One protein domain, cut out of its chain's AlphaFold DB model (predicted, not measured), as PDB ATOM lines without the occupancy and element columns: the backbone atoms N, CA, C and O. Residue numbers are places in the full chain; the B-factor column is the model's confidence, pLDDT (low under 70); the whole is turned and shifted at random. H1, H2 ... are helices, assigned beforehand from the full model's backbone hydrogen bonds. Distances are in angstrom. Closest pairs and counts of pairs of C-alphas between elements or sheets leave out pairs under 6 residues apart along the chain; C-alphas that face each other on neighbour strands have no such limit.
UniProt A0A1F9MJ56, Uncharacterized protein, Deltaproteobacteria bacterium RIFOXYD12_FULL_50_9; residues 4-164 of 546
ATOM      1  N   TRP A   4     292.897 369.463 268.739       76.62
ATOM      2  CA  TRP A   4     293.590 369.288 270.012       76.62
ATOM      3  C   TRP A   4     294.962 368.613 269.903       76.62
ATOM      4  O   TRP A   4     295.868 368.986 270.641       76.62
ATOM      5  N   LEU A   5     295.149 367.665 268.975       76.75
ATOM      6  CA  LEU A   5     296.447 367.010 268.764       76.75
ATOM      7  C   LEU A   5     297.461 367.970 268.141       76.75
ATOM      8  O   LEU A   5     298.605 368.008 268.579       76.75
ATOM      9  N   PHE A   6     297.038 368.777 267.165       78.31
ATOM     10  CA  PHE A   6     297.897 369.800 266.568       78.31
ATOM     11  C   PHE A   6     298.216 370.923 267.557       78.31
ATOM     12  O   PHE A   6     299.371 371.314 267.686       78.31
ATOM     13  N   LEU A   7     297.216 371.395 268.310       82.50
ATOM     14  CA  LEU A   7     297.418 372.398 269.353       82.50
ATOM     15  C   LEU A   7     298.397 371.889 270.422       82.50
ATOM     16  O   LEU A   7     299.345 372.586 270.774       82.50
ATOM     17  N   GLY A   8     298.201 370.655 270.897       81.81
ATOM     18  CA  GLY A   8     299.072 370.021 271.883       81.81
ATOM     19  C   GLY A   8     300.503 369.839 271.380       81.81
ATOM     20  O   GLY A   8     301.445 370.140 272.111       81.81
ATOM     21  N   ALA A   9     300.678 369.413 270.129       82.44
ATOM     22  CA  ALA A   9     301.993 369.231 269.526       82.44
ATOM     23  C   ALA A   9     302.710 370.576 269.272       82.44
ATOM     24  O   ALA A   9     303.869 370.723 269.658       82.44
ATOM     25  N   THR A  10     301.985 371.612 268.831       83.31
ATOM     26  CA  THR A  10     302.523 372.978 268.665       83.31
ATOM     27  C   THR A  10     302.964 373.582 270.005       83.31
ATOM     28  O   THR A  10     304.039 374.177 270.112       83.31
ATOM     29  N   VAL A  11     302.158 373.404 271.061       85.50
ATOM     30  CA  VAL A  11     302.506 373.826 272.428       85.50
ATOM     31  C   VAL A  11     303.729 373.055 272.932       85.50
ATOM     32  O   VAL A  11     304.655 373.666 273.471       85.50
ATOM     33  N   ALA A  12     303.789 371.739 272.703       82.56
ATOM     34  CA  ALA A  12     304.945 370.917 273.057       82.56
ATOM     35  C   ALA A  12     306.220 371.369 272.324       82.56
ATOM     36  O   ALA A  12     307.270 371.499 272.956       82.56
ATOM     37  N   THR A  13     306.136 371.699 271.032       84.75
ATOM     38  CA  THR A  13     307.244 372.279 270.259       84.75
ATOM     39  C   THR A  13     307.715 373.598 270.860       84.75
ATOM     40  O   THR A  13     308.922 373.791 271.035       84.75
ATOM     41  N   GLY A  14     306.791 374.484 271.246       82.94
ATOM     42  CA  GLY A  14     307.109 375.746 271.919       82.94
ATOM     43  C   GLY A  14     307.837 375.543 273.254       82.94
ATOM     44  O   GLY A  14     308.883 376.156 273.492       82.94
ATOM     45  N   ILE A  15     307.340 374.628 274.092       85.31
ATOM     46  CA  ILE A  15     307.944 374.282 275.388       85.31
ATOM     47  C   ILE A  15     309.350 373.699 275.195       85.31
ATOM     48  O   ILE A  15     310.308 374.139 275.832       85.31
ATOM     49  N   ILE A  16     309.510 372.745 274.280       84.56
ATOM     50  CA  ILE A  16     310.792 372.080 274.016       84.56
ATOM     51  C   ILE A  16     311.804 373.056 273.417       84.56
ATOM     52  O   ILE A  16     312.986 373.023 273.770       84.56
ATOM     53  N   TRP A  17     311.357 373.976 272.564       83.81
ATOM     54  CA  TRP A  17     312.200 375.044 272.039       83.81
ATOM     55  C   TRP A  17     312.670 376.001 273.142       83.81
ATOM     56  O   TRP A  17     313.847 376.378 273.171       83.81
ATOM     57  N   PHE A  18     311.799 376.336 274.098       84.88
ATOM     58  CA  PHE A  18     312.156 377.157 275.253       84.88
ATOM     59  C   PHE A  18     313.175 376.454 276.164       84.88
ATOM     60  O   PHE A  18     314.204 377.041 276.511       84.88
ATOM     61  N   ILE A  19     312.968 375.166 276.466       83.25
ATOM     62  CA  ILE A  19     313.911 374.336 277.238       83.25
ATOM     63  C   ILE A  19     315.266 374.250 276.520       83.25
ATOM     64  O   ILE A  19     316.317 374.433 277.139       83.25
ATOM     65  N   LYS A  20     315.264 374.055 275.196       81.44
ATOM     66  CA  LYS A  20     316.480 374.057 274.368       81.44
ATOM     67  C   LYS A  20     317.232 375.383 274.467       81.44
ATOM     68  O   LYS A  20     318.459 375.388 274.595       81.44
ATOM     69  N   ARG A  21     316.515 376.509 274.404       81.56
ATOM     70  CA  ARG A  21     317.092 377.857 274.511       81.56
ATOM     71  C   ARG A  21     317.691 378.099 275.899       81.56
ATOM     72  O   ARG A  21     318.813 378.592 275.976       81.56
ATOM     73  N   ALA A  22     317.003 377.680 276.960       80.50
ATOM     74  CA  ALA A  22     317.474 377.789 278.341       80.50
ATOM     75  C   ALA A  22     318.707 376.908 278.632       80.50
ATOM     76  O   ALA A  22     319.625 377.319 279.339       80.50
ATOM     77  N   LEU A  23     318.779 375.700 278.065       78.81
ATOM     78  CA  LEU A  23     319.962 374.837 278.192       78.81
ATOM     79  C   LEU A  23     321.167 375.385 277.414       78.81
ATOM     80  O   LEU A  23     322.305 375.252 277.870       78.81
ATOM     81  N   ARG A  24     320.921 376.039 276.269       79.44
ATOM     82  CA  ARG A  24     321.960 376.712 275.478       79.44
ATOM     83  C   ARG A  24     322.510 377.948 276.191       79.44
ATOM     84  O   ARG A  24     323.723 378.120 276.204       79.44
ATOM     85  N   SER A  25     321.653 378.773 276.802       79.19
ATOM     86  CA  SER A  25     322.094 379.957 277.557       79.19
ATOM     87  C   SER A  25     322.886 379.596 278.817       79.19
ATOM     88  O   SER A  25     323.753 380.356 279.227       79.19
ATOM     89  N   ARG A  26     322.653 378.407 279.388       81.56
ATOM     90  CA  ARG A  26     323.415 377.856 280.524       81.56
ATOM     91  C   ARG A  26     324.712 377.131 280.124       81.56
ATOM     92  O   ARG A  26     325.310 376.470 280.967       81.56
ATOM     93  N   GLY A  27     325.119 377.166 278.851       75.31
ATOM     94  CA  GLY A  27     326.367 376.549 278.374       75.31
ATOM     95  C   GLY A  27     326.398 375.010 278.392       75.31
ATOM     96  O   GLY A  27     327.430 374.415 278.097       75.31
ATOM     97  N   LYS A  28     325.277 374.330 278.682       75.19
ATOM     98  CA  LYS A  28     325.192 372.858 278.798       75.19
ATOM     99  C   LYS A  28     325.036 372.151 277.443       75.19
ATOM    100  O   LYS A  28     324.289 371.179 277.321       75.19
ATOM    101  N   THR A  29     325.749 372.618 276.421       68.00
ATOM    102  CA  THR A  29     325.618 372.165 275.021       68.00
ATOM    103  C   THR A  29     326.159 370.758 274.759       68.00
ATOM    104  O   THR A  29     325.811 370.160 273.748       68.00
ATOM    105  N   LYS A  30     326.972 370.207 275.669       68.88
ATOM    106  CA  LYS A  30     327.521 368.839 275.582       68.88
ATOM    107  C   LYS A  30     326.821 367.828 276.503       68.88
ATOM    108  O   LYS A  30     327.259 366.689 276.603       68.88
ATOM    109  N   SER A  31     325.759 368.235 277.203       75.94
ATOM    110  CA  SER A  31     325.045 367.357 278.140       75.94
ATOM    111  C   SER A  31     324.086 366.404 277.417       75.94
ATOM    112  O   SER A  31     323.455 366.788 276.433       75.94
ATOM    113  N   PHE A  32     323.915 365.184 277.939       72.75
ATOM    114  CA  PHE A  32     322.941 364.209 277.425       72.75
ATOM    115  C   PHE A  32     321.525 364.807 277.305       72.75
ATOM    116  O   PHE A  32     320.862 364.643 276.283       72.75
ATOM    117  N   GLY A  33     321.105 365.599 278.299       72.06
ATOM    118  CA  GLY A  33     319.812 366.290 278.283       72.06
ATOM    119  C   GLY A  33     319.650 367.274 277.119       72.06
ATOM    120  O   GLY A  33     318.561 367.386 276.563       72.06
ATOM    121  N   TYR A  34     320.724 367.942 276.685       75.69
ATOM    122  CA  TYR A  34     320.683 368.815 275.509       75.69
ATOM    123  C   TYR A  34     320.493 368.019 274.208       75.69
ATOM    124  O   TYR A  34     319.681 368.414 273.371       75.69
ATOM    125  N   PHE A  35     321.178 366.880 274.055       72.69
ATOM    126  CA  PHE A  35     321.021 366.002 272.888       72.69
ATOM    127  C   PHE A  35     319.628 365.368 272.809       72.69
ATOM    128  O   PHE A  35     319.042 365.311 271.723       72.69
ATOM    129  N   PHE A  36     319.067 364.955 273.951       73.62
ATOM    130  CA  PHE A  36     317.697 364.449 274.029       73.62
ATOM    131  C   PHE A  36     316.683 365.523 273.616       73.62
ATOM    132  O   PHE A  36     315.916 365.315 272.683       73.62
ATOM    133  N   VAL A  37     316.747 366.717 274.218       80.69
ATOM    134  CA  VAL A  37     315.857 367.847 273.883       80.69
ATOM    135  C   VAL A  37     316.000 368.268 272.417       80.69
ATOM    136  O   VAL A  37     315.007 368.584 271.766       80.69
ATOM    137  N   MET A  38     317.217 368.258 271.866       76.50
ATOM    138  CA  MET A  38     317.453 368.580 270.457       76.50
ATOM    139  C   MET A  38     316.812 367.557 269.516       76.50
ATOM    140  O   MET A  38     316.186 367.962 268.541       76.50
ATOM    141  N   THR A  39     316.935 366.266 269.822       75.75
ATOM    142  CA  THR A  39     316.339 365.190 269.017       75.75
ATOM    143  C   THR A  39     314.816 365.213 269.120       75.75
ATOM    144  O   THR A  39     314.143 365.190 268.095       75.75
ATOM    145  N   SER A  40     314.263 365.373 270.326       76.75
ATOM    146  CA  SER A  40     312.817 365.504 270.542       76.75
ATOM    147  C   SER A  40     312.231 366.726 269.830       76.75
ATOM    148  O   SER A  40     311.158 366.630 269.247       76.75
ATOM    149  N   ALA A  41     312.952 367.854 269.798       79.75
ATOM    150  CA  ALA A  41     312.532 369.034 269.041       79.75
ATOM    151  C   ALA A  41     312.452 368.765 267.532       79.75
ATOM    152  O   ALA A  41     311.522 369.224 266.881       79.75
ATOM    153  N   GLU A  42     313.425 368.041 266.966       78.69
ATOM    154  CA  GLU A  42     313.430 367.693 265.536       78.69
ATOM    155  C   GLU A  42     312.287 366.731 265.184       78.69
ATOM    156  O   GLU A  42     311.637 366.898 264.155       78.69
ATOM    157  N   VAL A  43     312.015 365.759 266.058       78.69
ATOM    158  CA  VAL A  43     310.936 364.775 265.895       78.69
ATOM    159  C   VAL A  43     309.561 365.443 265.981       78.69
ATOM    160  O   VAL A  43     308.731 365.246 265.097       78.69
ATOM    161  N   ILE A  44     309.325 366.270 267.003       81.50
ATOM    162  CA  ILE A  44     308.023 366.925 267.206       81.50
ATOM    163  C   ILE A  44     307.792 368.011 266.151       81.50
ATOM    164  O   ILE A  44     306.687 368.119 265.639       81.50
ATOM    165  N   MET A  45     308.829 368.731 265.712       79.00
ATOM    166  CA  MET A  45     308.707 369.670 264.591       79.00
ATOM    167  C   MET A  45     308.320 368.966 263.281       79.00
ATOM    168  O   MET A  45     307.482 369.471 262.538       79.00
ATOM    169  N   ALA A  46     308.905 367.800 262.984       79.38
ATOM    170  CA  ALA A  46     308.521 367.012 261.810       79.38
ATOM    171  C   ALA A  46     307.075 366.491 261.920       79.38
ATOM    172  O   ALA A  46     306.347 366.481 260.927       79.38
ATOM    173  N   PHE A  47     306.650 366.111 263.126       78.94
ATOM    174  CA  PHE A  47     305.276 365.713 263.421       78.94
ATOM    175  C   PHE A  47     304.279 366.877 263.268       78.94
ATOM    176  O   PHE A  47     303.258 366.711 262.603       78.94
ATOM    177  N   ASP A  48     304.599 368.068 263.781       79.88
ATOM    178  CA  ASP A  48     303.794 369.288 263.624       79.88
ATOM    179  C   ASP A  48     303.634 369.685 262.159       79.88
ATOM    180  O   ASP A  48     302.533 370.015 261.726       79.88
ATOM    181  N   LEU A  49     304.713 369.626 261.374       81.56
ATOM    182  CA  LEU A  49     304.664 369.910 259.938       81.56
ATOM    183  C   LEU A  49     303.787 368.901 259.188       81.56
ATOM    184  O   LEU A  49     303.022 369.294 258.306       81.56
ATOM    185  N   ALA A  50     303.857 367.619 259.555       79.56
ATOM    186  CA  ALA A  50     302.979 366.600 258.996       79.56
ATOM    187  C   ALA A  50     301.508 366.871 259.362       79.56
ATOM    188  O   ALA A  50     300.643 366.832 258.487       79.56
ATOM    189  N   LEU A  51     301.213 367.208 260.622       79.81
ATOM    190  CA  LEU A  51     299.862 367.570 261.064       79.81
ATOM    191  C   LEU A  51     299.340 368.844 260.389       79.81
ATOM    192  O   LEU A  51     298.182 368.881 259.978       79.81
ATOM    193  N   LEU A  52     300.180 369.869 260.230       81.19
ATOM    194  CA  LEU A  52     299.840 371.101 259.519       81.19
ATOM    195  C   LEU A  52     299.448 370.791 258.070       81.19
ATOM    196  O   LEU A  52     298.393 371.230 257.616       81.19
ATOM    197  N   PHE A  53     300.262 370.001 257.363       81.19
ATOM    198  CA  PHE A  53     299.960 369.555 256.003       81.19
ATOM    199  C   PHE A  53     298.594 368.853 255.933       81.19
ATOM    200  O   PHE A  53     297.779 369.165 255.064       81.19
ATOM    201  N   TRP A  54     298.305 367.978 256.902       75.56
ATOM    202  CA  TRP A  54     297.012 367.305 257.022       75.56
ATOM    203  C   TRP A  54     295.847 368.272 257.233       75.56
ATOM    204  O   TRP A  54     294.815 368.137 256.574       75.56
ATOM    205  N   ILE A  55     295.997 369.256 258.124       79.19
ATOM    206  CA  ILE A  55     294.967 370.268 258.400       79.19
ATOM    207  C   ILE A  55     294.687 371.099 257.155       79.19
ATOM    208  O   ILE A  55     293.523 371.265 256.798       79.19
ATOM    209  N   VAL A  56     295.728 371.573 256.471       81.50
ATOM    210  CA  VAL A  56     295.587 372.353 255.234       81.50
ATOM    211  C   VAL A  56     294.844 371.542 254.176       81.50
ATOM    212  O   VAL A  56     293.901 372.053 253.576       81.50
ATOM    213  N   LEU A  57     295.209 370.272 253.982       75.88
ATOM    214  CA  LEU A  57     294.545 369.397 253.018       75.88
ATOM    215  C   LEU A  57     293.068 369.163 253.374       75.88
ATOM    216  O   LEU A  57     292.204 369.258 252.505       75.88
ATOM    217  N   TRP A  58     292.765 368.904 254.648       78.50
ATOM    218  CA  TRP A  58     291.392 368.713 255.119       78.50
ATOM    219  C   TRP A  58     290.546 369.983 254.957       78.50
ATOM    220  O   TRP A  58     289.444 369.915 254.417       78.50
ATOM    221  N   VAL A  59     291.072 371.147 255.356       80.19
ATOM    222  CA  VAL A  59     290.402 372.446 255.181       80.19
ATOM    223  C   VAL A  59     290.160 372.727 253.701       80.19
ATOM    224  O   VAL A  59     289.067 373.158 253.339       80.19
ATOM    225  N   LEU A  60     291.138 372.452 252.835       79.25
ATOM    226  CA  LEU A  60     291.018 372.660 251.392       79.25
ATOM    227  C   LEU A  60     289.910 371.789 250.788       79.25
ATOM    228  O   LEU A  60     289.090 372.298 250.025       79.25
ATOM    229  N   VAL A  61     289.828 370.512 251.163       75.44
ATOM    230  CA  VAL A  61     288.755 369.621 250.695       75.44
ATOM    231  C   VAL A  61     287.394 370.061 251.242       75.44
ATOM    232  O   VAL A  61     286.453 370.182 250.470       75.44
ATOM    233  N   GLN A  62     287.280 370.393 252.529       77.44
ATOM    234  CA  GLN A  62     286.001 370.778 253.143       77.44
ATOM    235  C   GLN A  62     285.458 372.128 252.657       77.44
ATOM    236  O   GLN A  62     284.254 372.289 252.481       77.44
ATOM    237  N   THR A  63     286.327 373.114 252.435       76.50
ATOM    238  CA  THR A  63     285.895 374.497 252.155       76.50
ATOM    239  C   THR A  63     285.971 374.874 250.679       76.50
ATOM    240  O   THR A  63     285.136 375.643 250.199       76.50
ATOM    241  N   ALA A  64     286.934 374.330 249.929       78.81
ATOM    242  CA  ALA A  64     287.190 374.745 248.551       78.81
ATOM    243  C   ALA A  64     286.598 373.798 247.492       78.81
ATOM    244  O   ALA A  64     286.629 374.143 246.307       78.81
ATOM    245  N   TRP A  65     286.011 372.652 247.866       77.62
ATOM    246  CA  TRP A  65     285.467 371.688 246.891       77.62
ATOM    247  C   TRP A  65     284.415 372.288 245.955       77.62
ATOM    248  O   TRP A  65     284.362 371.930 244.781       77.62
ATOM    249  N   HIS A  66     283.614 373.245 246.434       74.19
ATOM    250  CA  HIS A  66     282.594 373.910 245.622       74.19
ATOM    251  C   HIS A  66     283.182 374.734 244.461       74.19
ATOM    252  O   HIS A  66     282.503 374.974 243.458       74.19
ATOM    253  N   VAL A  67     284.427 375.200 244.614       77.25
ATOM    254  CA  VAL A  67     285.137 376.071 243.665       77.25
ATOM    255  C   VAL A  67     286.089 375.268 242.780       77.25
ATOM    256  O   VAL A  67     286.277 375.625 241.615       77.25
ATOM    257  N   LEU A  68     286.645 374.170 243.297       79.19
ATOM    258  CA  LEU A  68     287.512 373.270 242.543       79.19
ATOM    259  C   LEU A  68     286.756 372.644 241.361       79.19
ATOM    260  O   LEU A  68     285.599 372.233 241.463       79.19
ATOM    261  N   THR A  69     287.413 372.587 240.205       80.81
ATOM    262  CA  THR A  69     286.862 371.914 239.018       80.81
ATOM    263  C   THR A  69     286.905 370.397 239.194       80.81
ATOM    264  O   THR A  69     287.808 369.894 239.867       80.81
ATOM    265  N   LEU A  70     286.043 369.668 238.486       80.25
ATOM    266  CA  LEU A  70     286.032 368.205 238.483       80.25
ATOM    267  C   LEU A  70     287.417 367.579 238.220       80.25
ATOM    268  O   LEU A  70     287.804 366.662 238.937       80.25
ATOM    269  N   ASN A  71     288.199 368.104 237.270       82.88
ATOM    270  CA  ASN A  71     289.535 367.576 236.971       82.88
ATOM    271  C   ASN A  71     290.510 367.722 238.150       82.88
ATOM    272  O   ASN A  71     291.281 366.813 238.436       82.88
ATOM    273  N   HIS A  72     290.444 368.835 238.881       81.25
ATOM    274  CA  HIS A  72     291.258 369.035 240.083       81.25
ATOM    275  C   HIS A  72     290.867 368.048 241.190       81.25
ATOM    276  O   HIS A  72     291.747 367.489 241.834       81.25
ATOM    277  N   LEU A  73     289.572 367.768 241.374       79.19
ATOM    278  CA  LEU A  73     289.107 366.753 242.328       79.19
ATOM    279  C   LEU A  73     289.575 365.340 241.940       79.19
ATOM    280  O   LEU A  73     290.085 364.621 242.796       79.19
ATOM    281  N   ILE A  74     289.481 364.971 240.657       81.50
ATOM    282  CA  ILE A  74     289.986 363.688 240.129       81.50
ATOM    283  C   ILE A  74     291.507 363.597 240.287       81.50
ATOM    284  O   ILE A  74     292.040 362.559 240.672       81.50
ATOM    285  N   THR A  75     292.221 364.693 240.034       83.44
ATOM    286  CA  THR A  75     293.677 364.769 240.203       83.44
ATOM    287  C   THR A  75     294.066 364.548 241.666       83.44
ATOM    288  O   THR A  75     294.956 363.752 241.952       83.44
ATOM    289  N   ILE A  76     293.358 365.180 242.609       79.56
ATOM    290  CA  ILE A  76     293.572 364.975 244.049       79.56
ATOM    291  C   ILE A  76     293.245 363.527 244.450       79.56
ATOM    292  O   ILE A  76     294.024 362.920 245.180       79.56
ATOM    293  N   GLU A  77     292.155 362.935 243.952       80.69
ATOM    294  CA  GLU A  77     291.834 361.515 244.174       80.69
ATOM    295  C   GLU A  77     292.944 360.591 243.646       80.69
ATOM    296  O   GLU A  77     293.355 359.645 244.321       80.69
ATOM    297  N   THR A  78     293.467 360.882 242.456       81.38
ATOM    298  CA  THR A  78     294.539 360.109 241.817       81.38
ATOM    299  C   THR A  78     295.835 360.219 242.617       81.38
ATOM    300  O   THR A  78     296.474 359.206 242.892       81.38
ATOM    301  N   TYR A  79     296.203 361.413 243.088       78.25
ATOM    302  CA  TYR A  79     297.366 361.582 243.962       78.25
ATOM    303  C   TYR A  79     297.186 360.888 245.313       78.25
ATOM    304  O   TYR A  79     298.110 360.222 245.772       78.25
ATOM    305  N   LEU A  80     296.008 360.979 245.934       72.44
ATOM    306  CA  LEU A  80     295.725 360.313 247.209       72.44
ATOM    307  C   LEU A  80     295.716 358.790 247.079       72.44
ATOM    308  O   LEU A  80     296.225 358.099 247.956       72.44
ATOM    309  N   SER A  81     295.161 358.260 245.989       71.56
ATOM    310  CA  SER A  81     295.160 356.822 245.711       71.56
ATOM    311  C   SER A  81     296.555 356.311 245.362       71.56
ATOM    312  O   SER A  81     296.958 355.272 245.873       71.56
ATOM    313  N   THR A  82     297.339 357.066 244.591       75.88
ATOM    314  CA  THR A  82     298.744 356.739 244.306       75.88
ATOM    315  C   THR A  82     299.578 356.770 245.581       75.88
ATOM    316  O   THR A  82     300.337 355.842 245.839       75.88
ATOM    317  N   PHE A  83     299.395 357.792 246.421       67.56
ATOM    318  CA  PHE A  83     300.062 357.889 247.715       67.56
ATOM    319  C   PHE A  83     299.677 356.727 248.629       67.56
ATOM    320  O   PHE A  83     300.550 356.104 249.220       67.56
ATOM    321  N   ARG A  84     298.390 356.365 248.681       68.31
ATOM    322  CA  ARG A  84     297.914 355.181 249.401       68.31
ATOM    323  C   ARG A  84     298.532 353.892 248.862       68.31
ATOM    324  O   ARG A  84     298.985 353.086 249.656       68.31
ATOM    325  N   ASN A  85     298.602 353.712 247.547       69.62
ATOM    326  CA  ASN A  85     299.210 352.526 246.942       69.62
ATOM    327  C   ASN A  85     300.710 352.440 247.264       69.62
ATOM    328  O   ASN A  85     301.206 351.367 247.591       69.62
ATOM    329  N   ILE A  86     301.424 353.570 247.225       68.81
ATOM    330  CA  ILE A  86     302.833 353.658 247.632       68.81
ATOM    331  C   ILE A  86     302.980 353.314 249.118       68.81
ATOM    332  O   ILE A  86     303.873 352.555 249.478       68.81
ATOM    333  N   LEU A  87     302.095 353.818 249.980       63.88
ATOM    334  CA  LEU A  87     302.074 353.507 251.413       63.88
ATOM    335  C   LEU A  87     301.769 352.040 251.702       63.88
ATOM    336  O   LEU A  87     302.427 351.435 252.543       63.88
ATOM    337  N   ASP A  88     300.800 351.466 250.994       65.44
ATOM    338  CA  ASP A  88     300.436 350.056 251.102       65.44
ATOM    339  C   ASP A  88     301.603 349.164 250.637       65.44
ATOM    340  O   ASP A  88     301.846 348.119 251.235       65.44
ATOM    341  N   GLN A  89     302.396 349.603 249.651       66.12
ATOM    342  CA  GLN A  89     303.648 348.941 249.247       66.12
ATOM    343  C   GLN A  89     304.801 349.153 250.246       66.12
ATOM    344  O   GLN A  89     305.621 348.255 250.444       66.12
ATOM    345  N   LEU A  90     304.857 350.318 250.900       57.84
ATOM    346  CA  LEU A  90     305.787 350.656 251.987       57.84
ATOM    347  C   LEU A  90     305.410 350.024 253.327       57.84
ATOM    348  O   LEU A  90     306.154 350.181 254.299       57.84
ATOM    349  N   ARG A  91     304.294 349.293 253.387       57.34
ATOM    350  CA  ARG A  91     303.922 348.434 254.507       57.34
ATOM    351  C   ARG A  91     304.910 347.271 254.559       57.34
ATOM    352  O   ARG A  91     304.662 346.161 254.094       57.34
ATOM    353  N   LEU A  92     306.098 347.581 255.060       55.00
ATOM    354  CA  LEU A  92     307.173 346.635 255.254       55.00
ATOM    355  C   LEU A  92     306.685 345.630 256.291       55.00
ATOM    356  O   LEU A  92     306.424 345.978 257.442       55.00
ATOM    357  N   ASP A  93     306.544 344.386 255.852       56.69
ATOM    358  CA  ASP A  93     306.379 343.249 256.742       56.69
ATOM    359  C   ASP A  93     307.491 343.278 257.808       56.69
ATOM    360  O   ASP A  93     308.607 343.737 257.529       56.69
ATOM    361  N   ALA A  94     307.202 342.831 259.031       56.69
ATOM    362  CA  ALA A  94     308.129 342.940 260.165       56.69
ATOM    363  C   ALA A  94     309.511 342.340 259.832       56.69
ATOM    364  O   ALA A  94     310.552 342.866 260.233       56.69
ATOM    365  N   SER A  95     309.510 341.302 258.995       66.00
ATOM    366  CA  SER A  95     310.677 340.666 258.384       66.00
ATOM    367  C   SER A  95     311.536 341.632 257.544       66.00
ATOM    368  O   SER A  95     312.753 341.705 257.721       66.00
ATOM    369  N   LYS A  96     310.923 342.435 256.667       63.06
ATOM    370  CA  LYS A  96     311.609 343.407 255.797       63.06
ATOM    371  C   LYS A  96     312.146 344.605 256.577       63.06
ATOM    372  O   LYS A  96     313.223 345.101 256.251       63.06
ATOM    373  N   VAL A  97     311.440 345.043 257.624       62.28
ATOM    374  CA  VAL A  97     311.934 346.085 258.543       62.28
ATOM    375  C   VAL A  97     313.182 345.599 259.277       62.28
ATOM    376  O   VAL A  97     314.168 346.329 259.354       62.28
ATOM    377  N   PHE A  98     313.169 344.355 259.763       62.12
ATOM    378  CA  PHE A  98     314.312 343.759 260.449       62.12
ATOM    379  C   PHE A  98     315.534 343.635 259.528       62.12
ATOM    380  O   PHE A  98     316.630 344.043 259.906       62.12
ATOM    381  N   ILE A  99     315.343 343.169 258.288       70.94
ATOM    382  CA  ILE A  99     316.412 343.097 257.277       70.94
ATOM    383  C   ILE A  99     316.944 344.498 256.937       70.94
ATOM    384  O   ILE A  99     318.155 344.696 256.867       70.94
ATOM    385  N   GLY A 100     316.067 345.492 256.777       68.06
ATOM    386  CA  GLY A 100     316.469 346.879 256.533       68.06
ATOM    387  C   GLY A 100     317.291 347.468 257.683       68.06
ATOM    388  O   GLY A 100     318.335 348.074 257.447       68.06
ATOM    389  N   LEU A 101     316.871 347.239 258.932       60.53
ATOM    390  CA  LEU A 101     317.618 347.647 260.125       60.53
ATOM    391  C   LEU A 101     318.968 346.929 260.231       60.53
ATOM    392  O   LEU A 101     319.963 347.575 260.554       60.53
ATOM    393  N   LEU A 102     319.025 345.635 259.901       67.75
ATOM    394  CA  LEU A 102     320.261 344.852 259.859       67.75
ATOM    395  C   LEU A 102     321.243 345.419 258.821       67.75
ATOM    396  O   LEU A 102     322.415 345.623 259.127       67.75
ATOM    397  N   ILE A 103     320.764 345.741 257.615       67.19
ATOM    398  CA  ILE A 103     321.571 346.347 256.546       67.19
ATOM    399  C   ILE A 103     322.080 347.730 256.968       67.19
ATOM    400  O   ILE A 103     323.263 348.021 256.800       67.19
ATOM    401  N   ILE A 104     321.230 348.573 257.565       64.94
ATOM    402  CA  ILE A 104     321.622 349.898 258.074       64.94
ATOM    403  C   ILE A 104     322.642 349.772 259.212       64.94
ATOM    404  O   ILE A 104     323.593 350.554 259.268       64.94
ATOM    405  N   TYR A 105     322.485 348.787 260.098       66.19
ATOM    406  CA  TYR A 105     323.428 348.498 261.176       66.19
ATOM    407  C   TYR A 105     324.794 348.061 260.626       66.19
ATOM    408  O   TYR A 105     325.820 348.630 261.004       66.19
ATOM    409  N   LEU A 106     324.812 347.146 259.652       68.75
ATOM    410  CA  LEU A 106     326.031 346.702 258.967       68.75
ATOM    411  C   LEU A 106     326.710 347.848 258.196       68.75
ATOM    412  O   LEU A 106     327.918 348.047 258.318       68.75
ATOM    413  N   LEU A 107     325.947 348.675 257.477       58.78
ATOM    414  CA  LEU A 107     326.456 349.881 256.810       58.78
ATOM    415  C   LEU A 107     327.008 350.914 257.801       58.78
ATOM    416  O   LEU A 107     327.973 351.610 257.488       58.78
ATOM    417  N   SER A 108     326.425 351.015 258.996       55.56
ATOM    418  CA  SER A 108     326.895 351.918 260.054       55.56
ATOM    419  C   SER A 108     328.222 351.450 260.658       55.56
ATOM    420  O   SER A 108     329.089 352.285 260.925       55.56
ATOM    421  N   LEU A 109     328.424 350.134 260.787       62.94
ATOM    422  CA  LEU A 109     329.705 349.538 261.183       62.94
ATOM    423  C   LEU A 109     330.804 349.796 260.137       62.94
ATOM    424  O   LEU A 109     331.923 350.159 260.494       62.94
ATOM    425  N   VAL A 110     330.475 349.703 258.843       60.38
ATOM    426  CA  VAL A 110     331.419 349.970 257.735       60.38
ATOM    427  C   VAL A 110     331.726 351.470 257.572       60.38
ATOM    428  O   VAL A 110     332.825 351.844 257.157       60.38
ATOM    429  N   LYS A 111     330.796 352.360 257.942       53.44
ATOM    430  CA  LYS A 111     330.966 353.823 257.848       53.44
ATOM    431  C   LYS A 111     331.975 354.403 258.845       53.44
ATOM    432  O   LYS A 111     332.659 355.368 258.506       53.44
ATOM    433  N   GLN A 112     332.088 353.850 260.056       56.28
ATOM    434  CA  GLN A 112     332.976 354.389 261.098       56.28
ATOM    435  C   GLN A 112     334.466 354.487 260.703       56.28
ATOM    436  O   GLN A 112     335.078 355.513 261.016       56.28
ATOM    437  N   PRO A 113     335.078 353.503 260.015       57.44
ATOM    438  CA  PRO A 113     336.466 353.623 259.565       57.44
ATOM    439  C   PRO A 113     336.641 354.515 258.323       57.44
ATOM    440  O   PRO A 113     337.658 355.200 258.218       57.44
ATOM    441  N   LEU A 114     335.663 354.569 257.404       56.84
ATOM    442  CA  LEU A 114     335.754 355.396 256.187       56.84
ATOM    443  C   LEU A 114     335.573 356.896 256.460       56.84
ATOM    444  O   LEU A 114     336.262 357.718 255.858       56.84
ATOM    445  N   ILE A 115     334.686 357.268 257.386       55.72
ATOM    446  CA  ILE A 115     334.389 358.677 257.701       55.72
ATOM    447  C   ILE A 115     335.580 359.375 258.375       55.72
ATOM    448  O   ILE A 115     335.782 360.569 258.169       55.72
ATOM    449  N   LYS A 116     336.440 358.632 259.088       56.72
ATOM    450  CA  LYS A 116     337.682 359.167 259.678       56.72
ATOM    451  C   LYS A 116     338.714 359.644 258.642       56.72
ATOM    452  O   LYS A 116     339.656 360.327 259.028       56.72
ATOM    453  N   ARG A 117     338.560 359.300 257.355       58.44
ATOM    454  CA  ARG A 117     339.470 359.697 256.259       58.44
ATOM    455  C   ARG A 117     338.979 360.885 255.421       58.44
ATOM    456  O   ARG A 117     339.692 361.316 254.522       58.44
ATOM    457  N   LEU A 118     337.781 361.410 255.682       58.50
ATOM    458  CA  LEU A 118     337.207 362.521 254.918       58.50
ATOM    459  C   LEU A 118     337.611 363.885 255.500       58.50
ATOM    460  O   LEU A 118     337.702 364.062 256.712       58.50
ATOM    461  N   THR A 119     337.842 364.864 254.625       58.38
ATOM    462  CA  THR A 119     338.187 366.243 255.000       58.38
ATOM    463  C   THR A 119     337.039 366.932 255.759       58.38
ATOM    464  O   THR A 119     335.864 366.717 255.445       58.38
ATOM    465  N   PRO A 120     337.340 367.823 256.725       62.66
ATOM    466  CA  PRO A 120     336.338 368.442 257.604       62.66
ATOM    467  C   PRO A 120     335.267 369.266 256.862       62.66
ATOM    468  O   PRO A 120     334.138 369.377 257.336       62.66
ATOM    469  N   ALA A 121     335.573 369.791 255.670       60.19
ATOM    470  CA  ALA A 121     334.611 370.508 254.828       60.19
ATOM    471  C   ALA A 121     333.546 369.583 254.206       60.19
ATOM    472  O   ALA A 121     332.368 369.938 254.153       60.19
ATOM    473  N   LEU A 122     333.936 368.376 253.784       60.25
ATOM    474  CA  LEU A 122     333.014 367.362 253.265       60.25
ATOM    475  C   LEU A 122     332.120 366.814 254.375       60.25
ATOM    476  O   LEU A 122     330.928 366.628 254.146       60.25
ATOM    477  N   ILE A 123     332.663 366.642 255.585       64.25
ATOM    478  CA  ILE A 123     331.898 366.248 256.776       64.25
ATOM    479  C   ILE A 123     330.831 367.303 257.099       64.25
ATOM    480  O   ILE A 123     329.677 366.945 257.284       64.25
ATOM    481  N   ALA A 124     331.157 368.598 257.053       63.41
ATOM    482  CA  ALA A 124     330.175 369.661 257.291       63.41
ATOM    483  C   ALA A 124     329.045 369.707 256.236       63.41
ATOM    484  O   ALA A 124     327.886 369.965 256.575       63.41
ATOM    485  N   ILE A 125     329.353 369.437 254.960       66.31
ATOM    486  CA  ILE A 125     328.349 369.347 253.882       66.31
ATOM    487  C   ILE A 125     327.487 368.089 254.051       66.31
ATOM    488  O   ILE A 125     326.262 368.176 253.958       66.31
ATOM    489  N   LEU A 126     328.105 366.943 254.353       62.88
ATOM    490  CA  LEU A 126     327.422 365.681 254.646       62.88
ATOM    491  C   LEU A 126     326.544 365.782 255.891       62.88
ATOM    492  O   LEU A 126     325.439 365.264 255.865       62.88
ATOM    493  N   ASP A 127     326.969 366.485 256.937       65.12
ATOM    494  CA  ASP A 127     326.176 366.704 258.148       65.12
ATOM    495  C   ASP A 127     324.970 367.602 257.864       65.12
ATOM    496  O   ASP A 127     323.862 367.332 258.331       65.12
ATOM    497  N   LYS A 128     325.142 368.646 257.041       69.06
ATOM    498  CA  LYS A 128     324.033 369.502 256.598       69.06
ATOM    499  C   LYS A 128     323.039 368.719 255.735       69.06
ATOM    500  O   LYS A 128     321.836 368.831 255.961       69.06
ATOM    501  N   TYR A 129     323.539 367.901 254.809       63.88
ATOM    502  CA  TYR A 129     322.741 367.036 253.937       63.88
ATOM    503  C   TYR A 129     322.049 365.907 254.712       63.88
ATOM    504  O   TYR A 129     320.873 365.627 254.507       63.88
ATOM    505  N   HIS A 130     322.743 365.284 255.662       68.50
ATOM    506  CA  HIS A 130     322.194 364.250 256.528       68.50
ATOM    507  C   HIS A 130     321.116 364.828 257.438       68.50
ATOM    508  O   HIS A 130     320.094 364.186 257.644       68.50
ATOM    509  N   ARG A 131     321.280 366.062 257.926       68.56
ATOM    510  CA  ARG A 131     320.268 366.737 258.742       68.56
ATOM    511  C   ARG A 131     319.001 367.074 257.954       68.56
ATOM    512  O   ARG A 131     317.908 366.836 258.463       68.56
ATOM    513  N   THR A 132     319.123 367.589 256.729       67.19
ATOM    514  CA  THR A 132     317.957 367.851 255.867       67.19
ATOM    515  C   THR A 132     317.289 366.554 255.422       67.19
ATOM    516  O   THR A 132     316.068 366.454 255.492       67.19
ATOM    517  N   PHE A 133     318.069 365.535 255.053       69.31
ATOM    518  CA  PHE A 133     317.552 364.220 254.679       69.31
ATOM    519  C   PHE A 133     316.885 363.506 255.858       69.31
ATOM    520  O   PHE A 133     315.819 362.933 255.693       69.31
ATOM    521  N   LYS A 134     317.454 363.589 257.066       70.38
ATOM    522  CA  LYS A 134     316.862 363.045 258.296       70.38
ATOM    523  C   LYS A 134     315.529 363.721 258.601       70.38
ATOM    524  O   LYS A 134     314.578 363.030 258.940       70.38
ATOM    525  N   LEU A 135     315.434 365.046 258.459       69.62
ATOM    526  CA  LEU A 135     314.176 365.770 258.660       69.62
ATOM    527  C   LEU A 135     313.138 365.416 257.586       69.62
ATOM    528  O   LEU A 135     311.991 365.153 257.931       69.62
ATOM    529  N   ALA A 136     313.543 365.332 256.317       68.56
ATOM    530  CA  ALA A 136     312.678 364.886 255.227       68.56
ATOM    531  C   ALA A 136     312.198 363.439 255.436       68.56
ATOM    532  O   ALA A 136     311.014 363.158 255.286       68.56
ATOM    533  N   TYR A 137     313.089 362.542 255.857       71.50
ATOM    534  CA  TYR A 137     312.770 361.156 256.187       71.50
ATOM    535  C   TYR A 137     311.811 361.068 257.375       71.50
ATOM    536  O   TYR A 137     310.800 360.387 257.273       71.50
ATOM    537  N   MET A 138     312.070 361.787 258.473       72.25
ATOM    538  CA  MET A 138     311.159 361.839 259.624       72.25
ATOM    539  C   MET A 138     309.790 362.389 259.225       72.25
ATOM    540  O   MET A 138     308.782 361.841 259.646       72.25
ATOM    541  N   LEU A 139     309.740 363.423 258.385       71.12
ATOM    542  CA  LEU A 139     308.492 363.993 257.882       71.12
ATOM    543  C   LEU A 139     307.727 362.991 257.007       71.12
ATOM    544  O   LEU A 139     306.536 362.795 257.223       71.12
ATOM    545  N   ILE A 140     308.402 362.292 256.090       68.69
ATOM    546  CA  ILE A 140     307.801 361.211 255.294       68.69
ATOM    547  C   ILE A 140     307.293 360.104 256.219       68.69
ATOM    548  O   ILE A 140     306.131 359.722 256.120       68.69
ATOM    549  N   VAL A 141     308.110 359.641 257.170       71.69
ATOM    550  CA  VAL A 141     307.727 358.616 258.149       71.69
ATOM    551  C   VAL A 141     306.522 359.075 258.967       71.69
ATOM    552  O   VAL A 141     305.584 358.305 259.117       71.69
ATOM    553  N   PHE A 142     306.462 360.320 259.431       71.12
ATOM    554  CA  PHE A 142     305.311 360.813 260.187       71.12
ATOM    555  C   PHE A 142     304.059 360.954 259.342       71.12
ATOM    556  O   PHE A 142     302.996 360.539 259.797       71.12
ATOM    557  N   ILE A 143     304.175 361.460 258.111       68.12
ATOM    558  CA  ILE A 143     303.057 361.471 257.168       68.12
ATOM    559  C   ILE A 143     302.568 360.031 256.989       68.12
ATOM    560  O   ILE A 143     301.403 359.778 257.267       68.12
ATOM    561  N   THR A 144     303.451 359.077 256.661       64.69
ATOM    562  CA  THR A 144     303.118 357.648 256.487       64.69
ATOM    563  C   THR A 144     302.541 357.001 257.756       64.69
ATOM    564  O   THR A 144     301.568 356.261 257.687       64.69
ATOM    565  N   SER A 145     303.047 357.321 258.943       65.38
ATOM    566  CA  SER A 145     302.594 356.732 260.209       65.38
ATOM    567  C   SER A 145     301.230 357.273 260.618       65.38
ATOM    568  O   SER A 145     300.377 356.507 261.052       65.38
ATOM    569  N   LEU A 146     300.980 358.569 260.403       64.56
ATOM    570  CA  LEU A 146     299.654 359.170 260.561       64.56
ATOM    571  C   LEU A 146     298.644 358.533 259.594       64.56
ATOM    572  O   LEU A 146     297.504 358.279 259.988       64.56
ATOM    573  N   THR A 147     299.074 358.184 258.375       60.34
ATOM    574  CA  THR A 147     298.235 357.442 257.416       60.34
ATOM    575  C   THR A 147     297.912 356.014 257.887       60.34
ATOM    576  O   THR A 147     296.776 355.564 257.747       60.34
ATOM    577  N   LEU A 148     298.891 355.317 258.480       51.28
ATOM    578  CA  LEU A 148     298.820 353.909 258.901       51.28
ATOM    579  C   LEU A 148     298.076 353.711 260.229       51.28
ATOM    580  O   LEU A 148     297.358 352.729 260.385       51.28
ATOM    581  N   LEU A 149     298.207 354.652 261.170       48.25
ATOM    582  CA  LEU A 149     297.576 354.624 262.499       48.25
ATOM    583  C   LEU A 149     296.094 355.044 262.486       48.25
ATOM    584  O   LEU A 149     295.507 355.299 263.534       48.25
ATOM    585  N   GLY A 150     295.459 355.097 261.313       49.00
ATOM    586  CA  GLY A 150     294.006 355.221 261.216       49.00
ATOM    587  C   GLY A 150     293.454 356.645 261.285       49.00
ATOM    588  O   GLY A 150     292.241 356.800 261.441       49.00
ATOM    589  N   THR A 151     294.269 357.694 261.095       53.38
ATOM    590  CA  THR A 151     293.694 358.993 260.698       53.38
ATOM    591  C   THR A 151     293.219 358.863 259.246       53.38
ATOM    592  O   THR A 151     293.997 358.784 258.301       53.38
ATOM    593  N   GLN A 152     291.916 358.632 259.094       51.97
ATOM    594  CA  GLN A 152     291.311 357.954 257.948       51.97
ATOM    595  C   GLN A 152     291.532 358.667 256.600       51.97
ATOM    596  O   GLN A 152     290.753 359.541 256.217       51.97
ATOM    597  N   PHE A 153     292.471 358.173 255.788       50.25
ATOM    598  CA  PHE A 153     292.455 358.392 254.331       50.25
ATOM    599  C   PHE A 153     291.138 357.949 253.698       50.25
ATOM    600  O   PHE A 153     290.692 358.535 252.714       50.25
ATOM    601  N   GLY A 154     290.506 356.921 254.275       53.28
ATOM    602  CA  GLY A 154     289.198 356.436 253.849       53.28
ATOM    603  C   GLY A 154     288.126 357.523 253.906       53.28
ATOM    604  O   GLY A 154     287.365 357.642 252.958       53.28
ATOM    605  N   GLY A 155     288.115 358.363 254.948       63.59
ATOM    606  CA  GLY A 155     287.154 359.461 255.079       63.59
ATOM    607  C   GLY A 155     287.325 360.506 253.977       63.59
ATOM    608  O   GLY A 155     286.388 360.753 253.227       63.59
ATOM    609  N   LEU A 156     288.541 361.039 253.811       66.56
ATOM    610  CA  LEU A 156     288.828 362.089 252.824       66.56
ATOM    611  C   LEU A 156     288.693 361.593 251.373       66.56
ATOM    612  O   LEU A 156     288.156 362.295 250.523       66.56
ATOM    613  N   SER A 157     289.150 360.371 251.072       68.38
ATOM    614  CA  SER A 157     289.002 359.778 249.737       68.38
ATOM    615  C   SER A 157     287.538 359.476 249.409       68.38
ATOM    616  O   SER A 157     287.099 359.759 248.295       68.38
ATOM    617  N   ASN A 158     286.763 358.954 250.367       72.38
ATOM    618  CA  ASN A 158     285.328 358.733 250.178       72.38
ATOM    619  C   ASN A 158     284.570 360.056 250.038       72.38
ATOM    620  O   ASN A 158     283.645 360.140 249.235       72.38
ATOM    621  N   GLU A 159     284.980 361.091 250.767       77.19
ATOM    622  CA  GLU A 159     284.422 362.437 250.675       77.19
ATOM    623  C   GLU A 159     284.719 363.079 249.312       77.19
ATOM    624  O   GLU A 159     283.806 363.556 248.646       77.19
ATOM    625  N   ILE A 160     285.950 362.982 248.798       78.88
ATOM    626  CA  ILE A 160     286.280 363.440 247.436       78.88
ATOM    627  C   ILE A 160     285.484 362.659 246.382       78.88
ATOM    628  O   ILE A 160     284.928 363.269 245.469       78.88
ATOM    629  N   LYS A 161     285.349 361.332 246.524       80.25
ATOM    630  CA  LYS A 161     284.495 360.509 245.647       80.25
ATOM    631  C   LYS A 161     283.030 360.939 245.698       80.25
ATOM    632  O   LYS A 161     282.372 360.992 244.658       80.25
ATOM    633  N   LEU A 162     282.521 361.268 246.886       83.19
ATOM    634  CA  LEU A 162     281.183 361.819 247.070       83.19
ATOM    635  C   LEU A 162     281.054 363.153 246.327       83.19
ATOM    636  O   LEU A 162     280.127 363.305 245.537       83.19
ATOM    637  N   HIS A 163     281.995 364.084 246.497       81.00
ATOM    638  CA  HIS A 163     281.979 365.373 245.800       81.00
ATOM    639  C   HIS A 163     282.063 365.216 244.275       81.00
ATOM    640  O   HIS A 163     281.309 365.869 243.556       81.00
ATOM    641  N   ILE A 164     282.897 364.302 243.766       82.25
ATOM    642  CA  ILE A 164     282.956 363.945 242.338       82.25
ATOM    643  C   ILE A 164     281.589 363.446 241.856       82.25
ATOM    644  O   ILE A 164     281.097 363.892 240.817       82.25
TER     645      ILE A 164
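What this domain is: This is residues 4 to 164 of the 546 residues of an uncharacterized protein of Deltaproteobacteria bacterium RIFOXYD12_FULL_50_9 (UniProt A0A1F9MJ56). Look first at the long helix H2: H1 folds back along one side of it as a hairpin, H5 crosses its other side, and H6, beside H3, meets its last turns. Residues 101 to 114 of H4 stick out. The printed part has 161 residues with six named helices, H1 to H6 in order, and is all helix and loose: radius of gyration of the C-alphas 20.3 A, spans 57 by 39 by 30 A.

Where its parts are: Find C-alpha 32 at (322.941, 364.209, 277.425); H2 runs 47.1 A to residue 64. H1 is residues 4 to 25, H3 70 to 89, H4 94 to 115, H5 120 to 148, 40.3 A, and H6 153 to 164, ending at (282.956, 363.945, 242.338).

How they stand to each other: H2, the hub, touches H1 at a shallow tilt of 31 degrees, opposite ways; closest C-alphas Ile 16 and Ala 41, 6.1 A. Its residues 42 to 51 touch H5 at a steep tilt of 49 degrees; closest C-alphas Ala 46 and Leu 139, 5.0 A. H6 touches H3, closest C-alphas Ser 157 and Glu 77, 6.5 A. H6 only just touches H2, with 3 pairs of C-alphas within 8 A, the closest Ile 160 and Val 61, 7.4 A. H4 touches no helix. Each O i to N i+4 pair is within hydrogen-bond range but in H4, 16 of 18.

The domain as a whole: The C-alphas farthest apart, His 66 and Arg 117, are 59.6 A apart. The printed part has no cut and no long link. Its mean pLDDT is 71.5, with 70 residues under 70, among them 100 to 133.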